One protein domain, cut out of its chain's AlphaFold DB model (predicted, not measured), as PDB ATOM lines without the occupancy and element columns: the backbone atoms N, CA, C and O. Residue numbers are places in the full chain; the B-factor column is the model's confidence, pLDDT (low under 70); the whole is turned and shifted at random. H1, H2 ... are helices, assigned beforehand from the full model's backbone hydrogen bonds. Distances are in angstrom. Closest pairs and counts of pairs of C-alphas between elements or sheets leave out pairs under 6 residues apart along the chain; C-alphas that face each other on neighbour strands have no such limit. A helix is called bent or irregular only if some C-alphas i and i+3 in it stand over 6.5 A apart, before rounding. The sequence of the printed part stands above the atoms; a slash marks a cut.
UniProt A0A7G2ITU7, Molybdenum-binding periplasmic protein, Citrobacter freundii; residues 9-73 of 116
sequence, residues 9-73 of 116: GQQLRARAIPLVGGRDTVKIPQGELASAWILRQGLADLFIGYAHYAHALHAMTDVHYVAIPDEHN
ATOM      1  N   GLY A   9     144.589 127.240 120.745       87.62
ATOM      2  CA  GLY A   9     145.468 127.892 121.721       87.62
ATOM      3  C   GLY A   9     146.123 129.164 121.172       87.62
ATOM      4  O   GLY A   9     146.195 130.180 121.867       87.62
ATOM      5  N   GLN A  10     146.547 129.148 119.904       91.12
ATOM      6  CA  GLN A  10     147.136 130.318 119.252       91.12
ATOM      7  C   GLN A  10     146.095 131.422 119.020       91.12
ATOM      8  O   GLN A  10     146.395 132.596 119.244       91.12
ATOM      9  N   GLN A  11     144.870 131.055 118.634       92.62
ATOM     10  CA  GLN A  11     143.769 132.006 118.453       92.62
ATOM     11  C   GLN A  11     143.383 132.690 119.771       92.62
ATOM     12  O   GLN A  11     143.219 133.911 119.809       92.62
ATOM     13  N   LEU A  12     143.293 131.926 120.865       90.56
ATOM     14  CA  LEU A  12     143.046 132.472 122.203       90.56
ATOM     15  C   LEU A  12     144.180 133.405 122.634       90.56
ATOM     16  O   LEU A  12     143.921 134.520 123.084       90.56
ATOM     17  N   ARG A  13     145.437 132.997 122.422       90.69
ATOM     18  CA  ARG A  13     146.610 133.822 122.738       90.69
ATOM     19  C   ARG A  13     146.625 135.142 121.968       90.69
ATOM     20  O   ARG A  13     146.990 136.156 122.549       90.69
ATOM     21  N   ALA A  14     146.229 135.145 120.696       94.50
ATOM     22  CA  ALA A  14     146.184 136.359 119.879       94.50
ATOM     23  C   ALA A  14     145.149 137.385 120.376       94.50
ATOM     24  O   ALA A  14     145.299 138.578 120.125       94.50
ATOM     25  N   ARG A  15     144.110 136.925 121.085       93.00
ATOM     26  CA  ARG A  15     143.063 137.768 121.681       93.00
ATOM     27  C   ARG A  15     143.320 138.121 123.148       93.00
ATOM     28  O   ARG A  15     142.624 138.971 123.691       93.00
ATOM     29  N   ALA A  16     144.261 137.443 123.801       93.38
ATOM     30  CA  ALA A  16     144.553 137.644 125.211       93.38
ATOM     31  C   ALA A  16     145.267 138.982 125.447       93.38
ATOM     32  O   ALA A  16     146.158 139.372 124.693       93.38
ATOM     33  N   ILE A  17     144.908 139.654 126.542       93.19
ATOM     34  CA  ILE A  17     145.499 140.931 126.948       93.19
ATOM     35  C   ILE A  17     146.314 140.694 128.231       93.19
ATOM     36  O   ILE A  17     145.729 140.344 129.259       93.19
ATOM     37  N   PRO A  18     147.652 140.847 128.213       91.12
ATOM     38  CA  PRO A  18     148.496 140.584 129.378       91.12
ATOM     39  C   PRO A  18     148.427 141.752 130.376       91.12
ATOM     40  O   PRO A  18     149.319 142.593 130.439       91.12
ATOM     41  N   LEU A  19     147.340 141.819 131.148       93.56
ATOM     42  CA  LEU A  19     147.072 142.920 132.079       93.56
ATOM     43  C   LEU A  19     147.734 142.764 133.455       93.56
ATOM     44  O   LEU A  19     147.753 143.726 134.212       93.56
ATOM     45  N   VAL A  20     148.288 141.598 133.802       91.31
ATOM     46  CA  VAL A  20     148.929 141.342 135.108       91.31
ATOM     47  C   VAL A  20     150.194 140.496 134.967       91.31
ATOM     48  O   VAL A  20     150.377 139.803 133.969       91.31
ATOM     49  N   GLY A  21     151.056 140.525 135.988       84.25
ATOM     50  CA  GLY A  21     152.211 139.627 136.120       84.25
ATOM     51  C   GLY A  21     153.445 140.007 135.294       84.25
ATOM     52  O   GLY A  21     154.480 139.357 135.419       84.25
ATOM     53  N   GLY A  22     153.366 141.059 134.479       87.50
ATOM     54  CA  GLY A  22     154.497 141.596 133.725       87.50
ATOM     55  C   GLY A  22     155.068 142.863 134.361       87.50
ATOM     56  O   GLY A  22     154.443 143.503 135.200       87.50
ATOM     57  N   ARG A  23     156.275 143.249 133.936       87.56
ATOM     58  CA  ARG A  23     156.971 144.443 134.449       87.56
ATOM     59  C   ARG A  23     156.169 145.732 134.241       87.56
ATOM     60  O   ARG A  23     156.136 146.574 135.130       87.56
ATOM     61  N   ASP A  24     155.516 145.838 133.088       87.12
ATOM     62  CA  ASP A  24     154.829 147.046 132.627       87.12
ATOM     63  C   ASP A  24     153.301 146.863 132.587       87.12
ATOM     64  O   ASP A  24     152.608 147.467 131.772       87.12
ATOM     65  N   THR A  25     152.762 145.986 133.443       91.19
ATOM     66  CA  THR A  25     151.318 145.719 133.503       91.19
ATOM     67  C   THR A  25     150.571 146.715 134.386       91.19
ATOM     68  O   THR A  25     151.182 147.529 135.085       91.19
ATOM     69  N   VAL A  26     149.234 146.660 134.371       91.56
ATOM     70  CA  VAL A  26     148.420 147.594 135.155       91.56
ATOM     71  C   VAL A  26     148.743 147.490 136.646       91.56
ATOM     72  O   VAL A  26     149.024 146.415 137.179       91.56
ATOM     73  N   LYS A  27     148.712 148.634 137.332       92.50
ATOM     74  CA  LYS A  27     148.912 148.695 138.780       92.50
ATOM     75  C   LYS A  27     147.572 148.495 139.467       92.50
ATOM     76  O   LYS A  27     146.715 149.371 139.411       92.50
ATOM     77  N   ILE A  28     147.415 147.348 140.115       93.88
ATOM     78  CA  ILE A  28     146.222 147.039 140.900       93.88
ATOM     79  C   ILE A  28     146.299 147.804 142.230       93.88
ATOM     80  O   ILE A  28     147.347 147.754 142.884       93.88
ATOM     81  N   PRO A  29     145.239 148.527 142.639       94.62
ATOM     82  CA  PRO A  29     145.209 149.188 143.936       94.62
ATOM     83  C   PRO A  29     145.418 148.201 145.087       94.62
ATOM     84  O   PRO A  29     145.032 147.034 145.021       94.62
ATOM     85  N   GLN A  30     146.024 148.676 146.171       93.00
ATOM     86  CA  GLN A  30     146.224 147.849 147.355       93.00
ATOM     87  C   GLN A  30     144.874 147.385 147.921       93.00
ATOM     88  O   GLN A  30     143.959 148.185 148.086       93.00
ATOM     89  N   GLY A  31     144.777 146.095 148.250       91.25
ATOM     90  CA  GLY A  31     143.569 145.488 148.815       91.25
ATOM     91  C   GLY A  31     142.544 145.031 147.775       91.25
ATOM     92  O   GLY A  31     141.614 144.313 148.133       91.25
ATOM     93  N   GLU A  32     142.726 145.382 146.502       93.44
ATOM     94  CA  GLU A  32     141.869 144.902 145.421       93.44
ATOM     95  C   GLU A  32     142.303 143.522 144.923       93.44
ATOM     96  O   GLU A  32     143.492 143.220 144.776       93.44
ATOM     97  N   LEU A  33     141.315 142.699 144.579       92.69
ATOM     98  CA  LEU A  33     141.554 141.493 143.798       92.69
ATOM     99  C   LEU A  33     141.696 141.880 142.329       92.69
ATOM    100  O   LEU A  33     140.783 142.458 141.743       92.69
ATOM    101  N   ALA A  34     142.838 141.532 141.732       93.31
ATOM    102  CA  ALA A  34     143.192 141.945 140.376       93.31
ATOM    103  C   ALA A  34     142.104 141.610 139.346       93.31
ATOM    104  O   ALA A  34     141.737 142.472 138.555       93.31
ATOM    105  N   SER A  35     141.558 140.390 139.391       93.62
ATOM    106  CA  SER A  35     140.487 139.951 138.491       93.62
ATOM    107  C   SER A  35     139.240 140.826 138.616       93.62
ATOM    108  O   SER A  35     138.756 141.343 137.616       93.62
ATOM    109  N   ALA A  36     138.754 141.051 139.839       94.81
ATOM    110  CA  ALA A  36     137.564 141.858 140.081       94.81
ATOM    111  C   ALA A  36     137.773 143.321 139.673       94.81
ATOM    112  O   ALA A  36     136.935 143.901 138.987       94.81
ATOM    113  N   TRP A  37     138.915 143.904 140.035       95.69
ATOM    114  CA  TRP A  37     139.231 145.284 139.685       95.69
ATOM    115  C   TRP A  37     139.323 145.485 138.167       95.69
ATOM    116  O   TRP A  37     138.699 146.402 137.641       95.69
ATOM    117  N   ILE A  38     140.027 144.601 137.451       95.88
ATOM    118  CA  ILE A  38     140.171 144.656 135.985       95.88
ATOM    119  C   ILE A  38     138.810 144.610 135.285       95.88
ATOM    120  O   ILE A  38     138.565 145.419 134.386       95.88
ATOM    121  N   LEU A  39     137.929 143.698 135.712       95.31
ATOM    122  CA  LEU A  39     136.584 143.562 135.150       95.31
ATOM    123  C   LEU A  39     135.733 144.809 135.439       95.31
ATOM    124  O   LEU A  39     135.097 145.339 134.532       95.31
ATOM    125  N   ARG A  40     135.789 145.353 136.663       95.31
ATOM    126  CA  ARG A  40     135.082 146.596 137.039       95.31
ATOM    127  C   ARG A  40     135.536 147.814 136.241       95.31
ATOM    128  O   ARG A  40     134.727 148.692 135.959       95.31
ATOM    129  N   GLN A  41     136.822 147.885 135.899       96.06
ATOM    130  CA  GLN A  41     137.356 148.960 135.059       96.06
ATOM    131  C   GLN A  41     137.024 148.773 133.567       96.06
ATOM    132  O   GLN A  41     137.350 149.646 132.766       96.06
ATOM    133  N   GLY A  42     136.411 147.649 133.175       95.38
ATOM    134  CA  GLY A  42     136.113 147.343 131.775       95.38
ATOM    135  C   GLY A  42     137.361 147.092 130.925       95.38
ATOM    136  O   GLY A  42     137.330 147.290 129.713       95.38
ATOM    137  N   LEU A  43     138.480 146.694 131.542       95.12
ATOM    138  CA  LEU A  43     139.743 146.451 130.832       95.12
ATOM    139  C   LEU A  43     139.784 145.075 130.146       95.12
ATOM    140  O   LEU A  43     140.597 144.859 129.248       95.12
ATOM    141  N   ALA A  44     138.932 144.148 130.581       95.19
ATOM    142  CA  ALA A  44     138.715 142.849 129.960       95.19
ATOM    143  C   ALA A  44     137.280 142.381 130.225       95.19
ATOM    144  O   ALA A  44     136.696 142.734 131.249       95.19
ATOM    145  N   ASP A  45     136.749 141.539 129.340       93.50
ATOM    146  CA  ASP A  45     135.437 140.900 129.521       93.50
ATOM    147  C   ASP A  45     135.529 139.592 130.327       93.50
ATOM    148  O   ASP A  45     134.576 139.172 130.977       93.50
ATOM    149  N   LEU A  46     136.690 138.929 130.274       93.50
ATOM    150  CA  LEU A  46     136.979 137.671 130.957       93.50
ATOM    151  C   LEU A  46     138.406 137.704 131.505       93.50
ATOM    152  O   LEU A  46     139.337 138.124 130.818       93.50
ATOM    153  N   PHE A  47     138.581 137.199 132.725       93.81
ATOM    154  CA  PHE A  47     139.885 137.058 133.361       93.81
ATOM    155  C   PHE A  47     140.137 135.590 133.720       93.81
ATOM    156  O   PHE A  47     139.374 134.996 134.479       93.81
ATOM    157  N   ILE A  48     141.228 135.014 133.207       91.50
ATOM    158  CA  ILE A  48     141.671 133.665 133.579       91.50
ATOM    159  C   ILE A  48     142.596 133.790 134.790       91.50
ATOM    160  O   ILE A  48     143.670 134.384 134.697       91.50
ATOM    161  N   GLY A  49     142.166 133.252 135.930       89.56
ATOM    162  CA  GLY A  49     142.895 133.315 137.195       89.56
ATOM    163  C   GLY A  49     142.970 131.966 137.901       89.56
ATOM    164  O   GLY A  49     142.327 130.999 137.502       89.56
ATOM    165  N   TYR A  50     143.755 131.911 138.973       88.50
ATOM    166  CA  TYR A  50     143.922 130.699 139.770       88.50
ATOM    167  C   TYR A  50     142.672 130.369 140.590       88.50
ATOM    168  O   TYR A  50     142.045 131.253 141.178       88.50
ATOM    169  N   ALA A  51     142.362 129.074 140.692       83.69
ATOM    170  CA  ALA A  51     141.183 128.567 141.394       83.69
ATOM    171  C   ALA A  51     141.134 128.953 142.883       83.69
ATOM    172  O   ALA A  51     140.052 129.106 143.436       83.69
ATOM    173  N   HIS A  52     142.281 129.186 143.523       83.19
ATOM    174  CA  HIS A  52     142.335 129.550 144.939       83.19
ATOM    175  C   HIS A  52     141.647 130.901 145.252       83.19
ATOM    176  O   HIS A  52     141.197 131.123 146.374       83.19
ATOM    177  N   TYR A  53     141.464 131.779 144.255       86.25
ATOM    178  CA  TYR A  53     140.670 133.008 144.407       86.25
ATOM    179  C   TYR A  53     139.158 132.775 144.398       86.25
ATOM    180  O   TYR A  53     138.406 133.703 144.708       86.25
ATOM    181  N   ALA A  54     138.694 131.569 144.054       84.88
ATOM    182  CA  ALA A  54     137.275 131.271 143.917       84.88
ATOM    183  C   ALA A  54     136.511 131.661 145.182       84.88
ATOM    184  O   ALA A  54     135.501 132.347 145.074       84.88
ATOM    185  N   HIS A  55     137.000 131.311 146.375       84.31
ATOM    186  CA  HIS A  55     136.303 131.635 147.622       84.31
ATOM    187  C   HIS A  55     136.026 133.140 147.770       84.31
ATOM    188  O   HIS A  55     134.902 133.540 148.063       84.31
ATOM    189  N   ALA A  56     137.026 133.978 147.490       87.00
ATOM    190  CA  ALA A  56     136.878 135.424 147.578       87.00
ATOM    191  C   ALA A  56     135.968 135.995 146.475       87.00
ATOM    192  O   ALA A  56     135.226 136.941 146.723       87.00
ATOM    193  N   LEU A  57     135.991 135.407 145.273       89.75
ATOM    194  CA  LEU A  57     135.136 135.824 144.157       89.75
ATOM    195  C   LEU A  57     133.664 135.448 144.367       89.75
ATOM    196  O   LEU A  57     132.793 136.239 144.026       89.75
ATOM    197  N   HIS A  58     133.368 134.295 144.978       87.75
ATOM    198  CA  HIS A  58     131.989 133.881 145.282       87.75
ATOM    199  C   HIS A  58     131.279 134.820 146.269       87.75
ATOM    200  O   HIS A  58     130.053 134.860 146.299       87.75
ATOM    201  N   ALA A  59     132.033 135.568 147.078       87.88
ATOM    202  CA  ALA A  59     131.476 136.554 148.001       87.88
ATOM    203  C   ALA A  59     131.072 137.875 147.314       87.88
ATOM    204  O   ALA A  59     130.471 138.735 147.958       87.88
ATOM    205  N   MET A  60     131.409 138.062 146.033       91.56
ATOM    206  CA  MET A  60     131.106 139.277 145.276       91.56
ATOM    207  C   MET A  60     129.778 139.149 144.524       91.56
ATOM    208  O   MET A  60     129.406 138.073 144.068       91.56
ATOM    209  N   THR A  61     129.066 140.264 144.366       91.00
ATOM    210  CA  THR A  61     127.771 140.304 143.660       91.00
ATOM    211  C   THR A  61     127.880 140.782 142.215       91.00
ATOM    212  O   THR A  61     126.931 140.644 141.452       91.00
ATOM    213  N   ASP A  62     129.005 141.396 141.854       92.31
ATOM    214  CA  ASP A  62     129.226 142.101 140.588       92.31
ATOM    215  C   ASP A  62     130.245 141.406 139.672       92.31
ATOM    216  O   ASP A  62     130.511 141.870 138.566       92.31
ATOM    217  N   VAL A  63     130.802 140.281 140.123       92.75
ATOM    218  CA  VAL A  63     131.714 139.430 139.360       92.75
ATOM    219  C   VAL A  63     131.266 137.987 139.524       92.75
ATOM    220  O   VAL A  63     130.984 137.538 140.632       92.75
ATOM    221  N   HIS A  64     131.229 137.246 138.419       89.94
ATOM    222  CA  HIS A  64     130.880 135.834 138.430       89.94
ATOM    223  C   HIS A  64     132.108 134.971 138.172       89.94
ATOM    224  O   HIS A  64     132.830 135.154 137.194       89.94
ATOM    225  N   TYR A  65     132.325 134.006 139.060       91.00
ATOM    226  CA  TYR A  65     133.288 132.939 138.853       91.00
ATOM    227  C   TYR A  65     132.661 131.837 137.992       91.00
ATOM    228  O   TYR A  65     131.536 131.407 138.244       91.00
ATOM    229  N   VAL A  66     133.412 131.362 137.001       91.12
ATOM    230  CA  VAL A  66     133.056 130.202 136.181       91.12
ATOM    231  C   VAL A  66     134.194 129.196 136.290       91.12
ATOM    232  O   VAL A  66     135.342 129.524 135.989       91.12
ATOM    233  N   ALA A  67     133.879 127.981 136.736       89.50
ATOM    234  CA  ALA A  67     134.854 126.900 136.786       89.50
ATOM    235  C   ALA A  67     135.232 126.463 135.364       89.50
ATOM    236  O   ALA A  67     134.363 126.279 134.510       89.50
ATOM    237  N   ILE A  68     136.530 126.287 135.116       89.69
ATOM    238  CA  ILE A  68     137.024 125.676 133.879       89.69
ATOM    239  C   ILE A  68     136.850 124.156 134.024       89.69
ATOM    240  O   ILE A  68     137.315 123.620 135.031       89.69
ATOM    241  N   PRO A  69     136.210 123.462 133.060       89.25
ATOM    242  CA  PRO A  69     136.073 122.005 133.090       89.25
ATOM    243  C   PRO A  69     137.424 121.298 133.222       89.25
ATOM    244  O   PRO A  69     138.399 121.736 132.612       89.25
ATOM    245  N   ASP A  70     137.475 120.189 133.961       86.81
ATOM    246  CA  ASP A  70     138.726 119.482 134.286       86.81
ATOM    247  C   ASP A  70     139.534 119.076 133.043       86.81
ATOM    248  O   ASP A  70     140.754 119.201 133.019       86.81
ATOM    249  N   GLU A  71     138.858 118.696 131.957       86.12
ATOM    250  CA  GLU A  71     139.454 118.371 130.649       86.12
ATOM    251  C   GLU A  71     140.189 119.541 129.965       86.12
ATOM    252  O   GLU A  71     140.965 119.346 129.023       86.12
ATOM    253  N   HIS A  72     139.946 120.771 130.416       84.31
ATOM    254  CA  HIS A  72     140.572 121.995 129.915       84.31
ATOM    255  C   HIS A  72     141.381 122.728 130.984       84.31
ATOM    256  O   HIS A  72     142.120 123.663 130.660       84.31
ATOM    257  N   ASN A  73     141.235 122.334 132.247       87.00
ATOM    258  CA  ASN A  73     141.847 123.012 133.368       87.00
ATOM    259  C   ASN A  73     143.298 122.555 133.527       87.00
ATOM    260  O   ASN A  73     143.606 121.365 133.572       87.00
TER     261      ASN A  73
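AT A GLANCE: This is residues 9 to 73 of the 116 residues of the protein "Molybdenum-binding periplasmic protein" of Citrobacter freundii (UniProt A0A7G2ITU7). There is little regular structure here: a body of loops holds two short helices, H2 and H3, that run the same way, and a third, H1, sticks out from it. The printed part has 65 residues with three named helices, H1, H2 and H3 in that order, and no named strand; the class is all helix, with 22 residues in helices. It is only just compact, close to loose, with a radius of gyration of the C-alphas of 12.6 A and spans of 33 by 30 by 19 A.

HOW THE PARTS SIT: H1, residues 9 to 15, stands free. It is apart from H2, residues 34 to 40, and from H3, residues 51 to 58. H2 and H3 are close but not clearly touching; their closest C-alphas, of Ala 36 and Leu 57, are 7.7 A apart. They stand at a steep tilt of 41 degrees, the same way. Every O i to N i+4 pair is within hydrogen-bond range in H1 and H2, and 2 of 4 in H3.

IN THESE COORDINATES: H1 begins at C-alpha 9 (145.468, 127.892, 121.721) and is 10.2 A long. H2 is 9.9 A. H3, 11.3 A, ends at C-alpha 58 (131.989, 133.881, 145.282) and is only just irregular: C-alphas 52 and 55 are 6.9 A apart.

THE WHOLE: The C-alphas farthest apart, of Gln 30 and Glu 71, are 34.6 A apart. The printed part has no cut. The link H1 to H2 is long; H2 to H3 is short. No printed residue is under 70 in pLDDT.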